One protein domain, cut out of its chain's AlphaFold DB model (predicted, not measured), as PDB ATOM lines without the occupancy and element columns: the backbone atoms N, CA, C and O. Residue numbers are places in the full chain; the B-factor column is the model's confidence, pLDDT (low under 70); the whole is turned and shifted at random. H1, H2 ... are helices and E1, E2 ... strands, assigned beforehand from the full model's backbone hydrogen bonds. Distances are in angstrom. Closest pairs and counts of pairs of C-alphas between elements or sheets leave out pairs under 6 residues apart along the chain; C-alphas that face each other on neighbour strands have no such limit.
ATOM      1  N   SER A   8     -72.966  88.221  17.877       86.12
ATOM      2  CA  SER A   8     -73.833  88.062  16.703       86.12
ATOM      3  C   SER A   8     -73.333  88.867  15.501       86.12
ATOM      4  O   SER A   8     -73.250  88.324  14.402       86.12
ATOM      5  N   GLN A   9     -72.914  90.117  15.706       86.94
ATOM      6  CA  GLN A   9     -72.336  90.957  14.644       86.94
ATOM      7  C   GLN A   9     -70.997  90.412  14.136       86.94
ATOM      8  O   GLN A   9     -70.701  90.489  12.945       86.94
ATOM      9  N   TRP A  10     -70.186  89.833  15.024       87.62
ATOM     10  CA  TRP A  10     -68.957  89.147  14.632       87.62
ATOM     11  C   TRP A  10     -69.226  87.917  13.781       87.62
ATOM     12  O   TRP A  10     -68.531  87.693  12.794       87.62
ATOM     13  N   LYS A  11     -70.260  87.150  14.125       87.19
ATOM     14  CA  LYS A  11     -70.665  85.991  13.338       87.19
ATOM     15  C   LYS A  11     -71.091  86.391  11.924       87.19
ATOM     16  O   LYS A  11     -70.606  85.792  10.971       87.19
ATOM     17  N   GLU A  12     -71.915  87.429  11.788       90.12
ATOM     18  CA  GLU A  12     -72.320  87.968  10.480       90.12
ATOM     19  C   GLU A  12     -71.117  88.459   9.661       90.12
ATOM     20  O   GLU A  12     -71.024  88.200   8.462       90.12
ATOM     21  N   TYR A  13     -70.158  89.124  10.312       89.69
ATOM     22  CA  TYR A  13     -68.919  89.563   9.671       89.69
ATOM     23  C   TYR A  13     -68.083  88.381   9.153       89.69
ATOM     24  O   TYR A  13     -67.674  88.383   7.994       89.69
ATOM     25  N   ILE A  14     -67.869  87.354   9.983       88.75
ATOM     26  CA  ILE A  14     -67.113  86.146   9.615       88.75
ATOM     27  C   ILE A  14     -67.802  85.408   8.466       88.75
ATOM     28  O   ILE A  14     -67.131  85.019   7.514       88.75
ATOM     29  N   GLU A  15     -69.127  85.244   8.522       89.81
ATOM     30  CA  GLU A  15     -69.908  84.634   7.440       89.81
ATOM     31  C   GLU A  15     -69.751  85.420   6.129       89.81
ATOM     32  O   GLU A  15     -69.558  84.817   5.077       89.81
ATOM     33  N   GLY A  16     -69.719  86.755   6.191       89.88
ATOM     34  CA  GLY A  16     -69.437  87.610   5.034       89.88
ATOM     35  C   GLY A  16     -68.009  87.491   4.483       89.88
ATOM     36  O   GLY A  16     -67.774  87.786   3.311       89.88
ATOM     37  N   CYS A  17     -67.048  87.039   5.292       90.88
ATOM     38  CA  CYS A  17     -65.672  86.788   4.861       90.88
ATOM     39  C   CYS A  17     -65.473  85.409   4.208       90.88
ATOM     40  O   CYS A  17     -64.396  85.166   3.654       90.88
ATOM     41  N   LEU A  18     -66.459  84.511   4.274       91.50
ATOM     42  CA  LEU A  18     -66.381  83.155   3.734       91.50
ATOM     43  C   LEU A  18     -67.164  83.055   2.415       91.50
ATOM     44  O   LEU A  18     -68.373  83.247   2.378       91.50
ATOM     45  N   ASP A  19     -66.483  82.693   1.327       91.06
ATOM     46  CA  ASP A  19     -67.115  82.317   0.053       91.06
ATOM     47  C   ASP A  19     -66.937  80.808  -0.139       91.06
ATOM     48  O   ASP A  19     -65.865  80.329  -0.531       91.06
ATOM     49  N   PHE A  20     -67.990  80.061   0.204       90.88
ATOM     50  CA  PHE A  20     -68.064  78.615   0.030       90.88
ATOM     51  C   PHE A  20     -69.048  78.258  -1.080       90.88
ATOM     52  O   PHE A  20     -70.261  78.371  -0.914       90.88
ATOM     53  N   ARG A  21     -68.510  77.771  -2.200       91.06
ATOM     54  CA  ARG A  21     -69.273  77.285  -3.356       91.06
ATOM     55  C   ARG A  21     -68.861  75.855  -3.651       91.06
ATOM     56  O   ARG A  21     -67.957  75.586  -4.445       91.06
ATOM     57  N   SER A  22     -69.508  74.940  -2.936       90.75
ATOM     58  CA  SER A  22     -69.221  73.502  -2.951       90.75
ATOM     59  C   SER A  22     -69.318  72.876  -4.345       90.75
ATOM     60  O   SER A  22     -68.496  72.040  -4.709       90.75
ATOM     61  N   GLU A  23     -70.279  73.330  -5.140       93.44
ATOM     62  CA  GLU A  23     -70.573  72.897  -6.502       93.44
ATOM     63  C   GLU A  23     -69.469  73.277  -7.497       93.44
ATOM     64  O   GLU A  23     -69.259  72.582  -8.488       93.44
ATOM     65  N   GLU A  24     -68.720  74.342  -7.200       93.75
ATOM     66  CA  GLU A  24     -67.547  74.784  -7.957       93.75
ATOM     67  C   GLU A  24     -66.230  74.290  -7.326       93.75
ATOM     68  O   GLU A  24     -65.152  74.530  -7.869       93.75
ATOM     69  N   GLY A  25     -66.289  73.616  -6.170       92.25
ATOM     70  CA  GLY A  25     -65.109  73.232  -5.389       92.25
ATOM     71  C   GLY A  25     -64.325  74.430  -4.839       92.25
ATOM     72  O   GLY A  25     -63.126  74.316  -4.581       92.25
ATOM     73  N   ILE A  26     -64.974  75.590  -4.687       92.69
ATOM     74  CA  ILE A  26     -64.330  76.833  -4.261       92.69
ATOM     75  C   ILE A  26     -64.534  77.044  -2.763       92.69
ATOM     76  O   ILE A  26     -65.656  77.058  -2.257       92.69
ATOM     77  N   TYR A  27     -63.420  77.282  -2.074       92.19
ATOM     78  CA  TYR A  27     -63.389  77.762  -0.700       92.19
ATOM     79  C   TYR A  27     -62.444  78.960  -0.618       92.19
ATOM     80  O   TYR A  27     -61.242  78.832  -0.875       92.19
ATOM     81  N   ARG A  28     -62.991  80.139  -0.324       92.31
ATOM     82  CA  ARG A  28     -62.245  81.397  -0.233       92.31
ATOM     83  C   ARG A  28     -62.523  82.076   1.095       92.31
ATOM     84  O   ARG A  28     -63.640  82.052   1.601       92.31
ATOM     85  N   ILE A  29     -61.482  82.708   1.617       91.50
ATOM     86  CA  ILE A  29     -61.529  83.481   2.850       91.50
ATOM     87  C   ILE A  29     -60.998  84.877   2.532       91.50
ATOM     88  O   ILE A  29     -59.926  85.013   1.931       91.50
ATOM     89  N   ALA A  30     -61.745  85.911   2.913       92.50
ATOM     90  CA  ALA A  30     -61.297  87.291   2.801       92.50
ATOM     91  C   ALA A  30     -60.074  87.533   3.699       92.50
ATOM     92  O   ALA A  30     -60.015  87.068   4.836       92.50
ATOM     93  N   ARG A  31     -59.089  88.292   3.197       88.75
ATOM     94  CA  ARG A  31     -57.863  88.598   3.960       88.75
ATOM     95  C   ARG A  31     -58.160  89.366   5.247       88.75
ATOM     96  O   ARG A  31     -57.418  89.209   6.210       88.75
ATOM     97  N   ASP A  32     -59.260  90.111   5.259       85.81
ATOM     98  CA  ASP A  32     -59.730  90.921   6.379       85.81
ATOM     99  C   ASP A  32     -59.982  90.090   7.647       85.81
ATOM    100  O   ASP A  32     -59.824  90.600   8.754       85.81
ATOM    101  N   MET A  33     -60.267  88.787   7.502       85.38
ATOM    102  CA  MET A  33     -60.377  87.846   8.624       85.38
ATOM    103  C   MET A  33     -59.066  87.719   9.419       85.38
ATOM    104  O   MET A  33     -59.095  87.438  10.608       85.38
ATOM    105  N   PHE A  34     -57.911  87.954   8.788       81.44
ATOM    106  CA  PHE A  34     -56.595  87.842   9.427       81.44
ATOM    107  C   PHE A  34     -56.008  89.188   9.858       81.44
ATOM    108  O   PHE A  34     -54.963  89.218  10.507       81.44
ATOM    109  N   THR A  35     -56.614  90.301   9.445       84.62
ATOM    110  CA  THR A  35     -56.071  91.647   9.683       84.62
ATOM    111  C   THR A  35     -56.891  92.464  10.669       84.62
ATOM    112  O   THR A  35     -56.509  93.597  10.943       84.62
ATOM    113  N   GLU A  36     -57.996  91.922  11.182       85.69
ATOM    114  CA  GLU A  36     -58.864  92.578  12.158       85.69
ATOM    115  C   GLU A  36     -58.388  92.285  13.597       85.69
ATOM    116  O   GLU A  36     -58.567  91.163  14.077       85.69
ATOM    117  N   PRO A  37     -57.784  93.255  14.312       84.62
ATOM    118  CA  PRO A  37     -57.218  93.013  15.641       84.62
ATOM    119  C   PRO A  37     -58.285  92.675  16.689       84.62
ATOM    120  O   PRO A  37     -58.056  91.831  17.547       84.62
ATOM    121  N   GLU A  38     -59.471  93.283  16.586       84.50
ATOM    122  CA  GLU A  38     -60.575  93.048  17.527       84.50
ATOM    123  C   GLU A  38     -61.111  91.605  17.435       84.50
ATOM    124  O   GLU A  38     -61.580  91.048  18.427       84.50
ATOM    125  N   LEU A  39     -61.019  90.985  16.250       83.06
ATOM    126  CA  LEU A  39     -61.393  89.586  16.042       83.06
ATOM    127  C   LEU A  39     -60.388  88.646  16.711       83.06
ATOM    128  O   LEU A  39     -60.793  87.662  17.320       83.06
ATOM    129  N   PHE A  40     -59.096  88.969  16.638       82.12
ATOM    130  CA  PHE A  40     -58.054  88.201  17.317       82.12
ATOM    131  C   PHE A  40     -58.231  88.233  18.840       82.12
ATOM    132  O   PHE A  40     -58.155  87.191  19.487       82.12
ATOM    133  N   ASP A  41     -58.517  89.405  19.414       81.69
ATOM    134  CA  ASP A  41     -58.773  89.535  20.853       81.69
ATOM    135  C   ASP A  41     -59.984  88.686  21.281       81.69
ATOM    136  O   ASP A  41     -59.904  87.939  22.258       81.69
ATOM    137  N   LEU A  42     -61.066  88.712  20.493       83.44
ATOM    138  CA  LEU A  42     -62.252  87.879  20.711       83.44
ATOM    139  C   LEU A  42     -61.954  86.377  20.580       83.44
ATOM    140  O   LEU A  42     -62.437  85.574  21.379       83.44
ATOM    141  N   GLU A  43     -61.171  85.971  19.577       79.31
ATOM    142  CA  GLU A  43     -60.732  84.584  19.422       79.31
ATOM    143  C   GLU A  43     -59.937  84.128  20.642       79.31
ATOM    144  O   GLU A  43     -60.177  83.032  21.142       79.31
ATOM    145  N   MET A  44     -59.029  84.956  21.165       77.50
ATOM    146  CA  MET A  44     -58.300  84.637  22.391       77.50
ATOM    147  C   MET A  44     -59.257  84.484  23.579       77.50
ATOM    148  O   MET A  44     -59.176  83.470  24.273       77.50
ATOM    149  N   GLU A  45     -60.209  85.396  23.787       78.50
ATOM    150  CA  GLU A  45     -61.222  85.250  24.846       78.50
ATOM    151  C   GLU A  45     -61.985  83.913  24.729       78.50
ATOM    152  O   GLU A  45     -62.031  83.132  25.683       78.50
ATOM    153  N   LEU A  46     -62.494  83.579  23.539       73.12
ATOM    154  CA  LEU A  46     -63.322  82.386  23.316       73.12
ATOM    155  C   LEU A  46     -62.536  81.064  23.292       73.12
ATOM    156  O   LEU A  46     -63.046  80.022  23.718       73.12
ATOM    157  N   ILE A  47     -61.303  81.069  22.780       69.19
ATOM    158  CA  ILE A  47     -60.438  79.882  22.723       69.19
ATOM    159  C   ILE A  47     -59.920  79.546  24.128       69.19
ATOM    160  O   ILE A  47     -59.893  78.367  24.494       69.19
ATOM    161  N   PHE A  48     -59.569  80.543  24.949       59.69
ATOM    162  CA  PHE A  48     -59.042  80.305  26.298       59.69
ATOM    163  C   PHE A  48     -60.117  79.997  27.345       59.69
ATOM    164  O   PHE A  48     -59.836  79.245  28.278       59.69
ATOM    165  N   GLU A  49     -61.355  80.469  27.196       55.06
ATOM    166  CA  GLU A  49     -62.435  80.107  28.129       55.06
ATOM    167  C   GLU A  49     -62.790  78.612  28.097       55.06
ATOM    168  O   GLU A  49     -63.253  78.053  29.094       55.06
ATOM    169  N   ARG A  50     -62.530  77.921  26.980       55.66
ATOM    170  CA  ARG A  50     -62.873  76.500  26.814       55.66
ATOM    171  C   ARG A  50     -61.770  75.529  27.249       55.66
ATOM    172  O   ARG A  50     -62.040  74.346  27.461       55.66
ATOM    173  N   THR A  51     -60.551  76.015  27.441       51.41
ATOM    174  CA  THR A  51     -59.420  75.257  27.992       51.41
ATOM    175  C   THR A  51     -58.810  76.082  29.109       51.41
ATOM    176  O   THR A  51     -58.066  77.006  28.818       51.41
TER     177      THR A  51
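What this domain is: This is residues 8 to 51 of the 61 residues of the protein "Anthranilate 1,2-dioxygenase, alpha subunit, putative" of Pseudomonas syringae pv. japonica str. M301072 (UniProt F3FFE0). H1 and short H2 make the middle of a loose, elongated shape; the hairpin E1 and E2 leads from them to a tip, residues 21 to 26, that sticks out at one end, and H3 slants away at the other, residues 43 to 51 free. The 44 printed residues, of mixed class, run H1, E1, E2, H2, H3, with one antiparallel sheet, E1 - E2. The radius of gyration of the C-alphas is 12.6 A; the spans are 37 by 21 by 18 A.

How they stand to each other: H1, residues 8 to 17, only just touches H2, residues 31 to 34, with 3 pairs of C-alphas within 8 A, the closest Cys 17 and Met 33, 6.6 A. E1, residues 18 to 21, and E2, residues 26 to 29, form an antiparallel hairpin at 177 degrees; N 19 and O 28, 2.9 A, are within hydrogen-bond range. H3, residues 37 to 49, is close to but not clearly touching H1, at a steep tilt of 63 degrees, opposite ways; the closest C-alphas, Trp 10 and Leu 39, are 7.7 A apart. In H1 and H3 every O i to N i+4 pair is within hydrogen-bond range; H2 is too short for one.

Where its parts are: H1, 14.4 A long, begins at C-alpha 8 (-73.833, 88.062, 16.703). H3, 18.7 A, ends at C-alpha 49 (-62.435, 80.107, 28.129).

The domain as a whole: The C-alphas farthest apart, Glu 24 and Thr 51, are 36.9 A apart. The printed part has no cut, and its four links are tight. Residues 47 to 51 have pLDDT under 70.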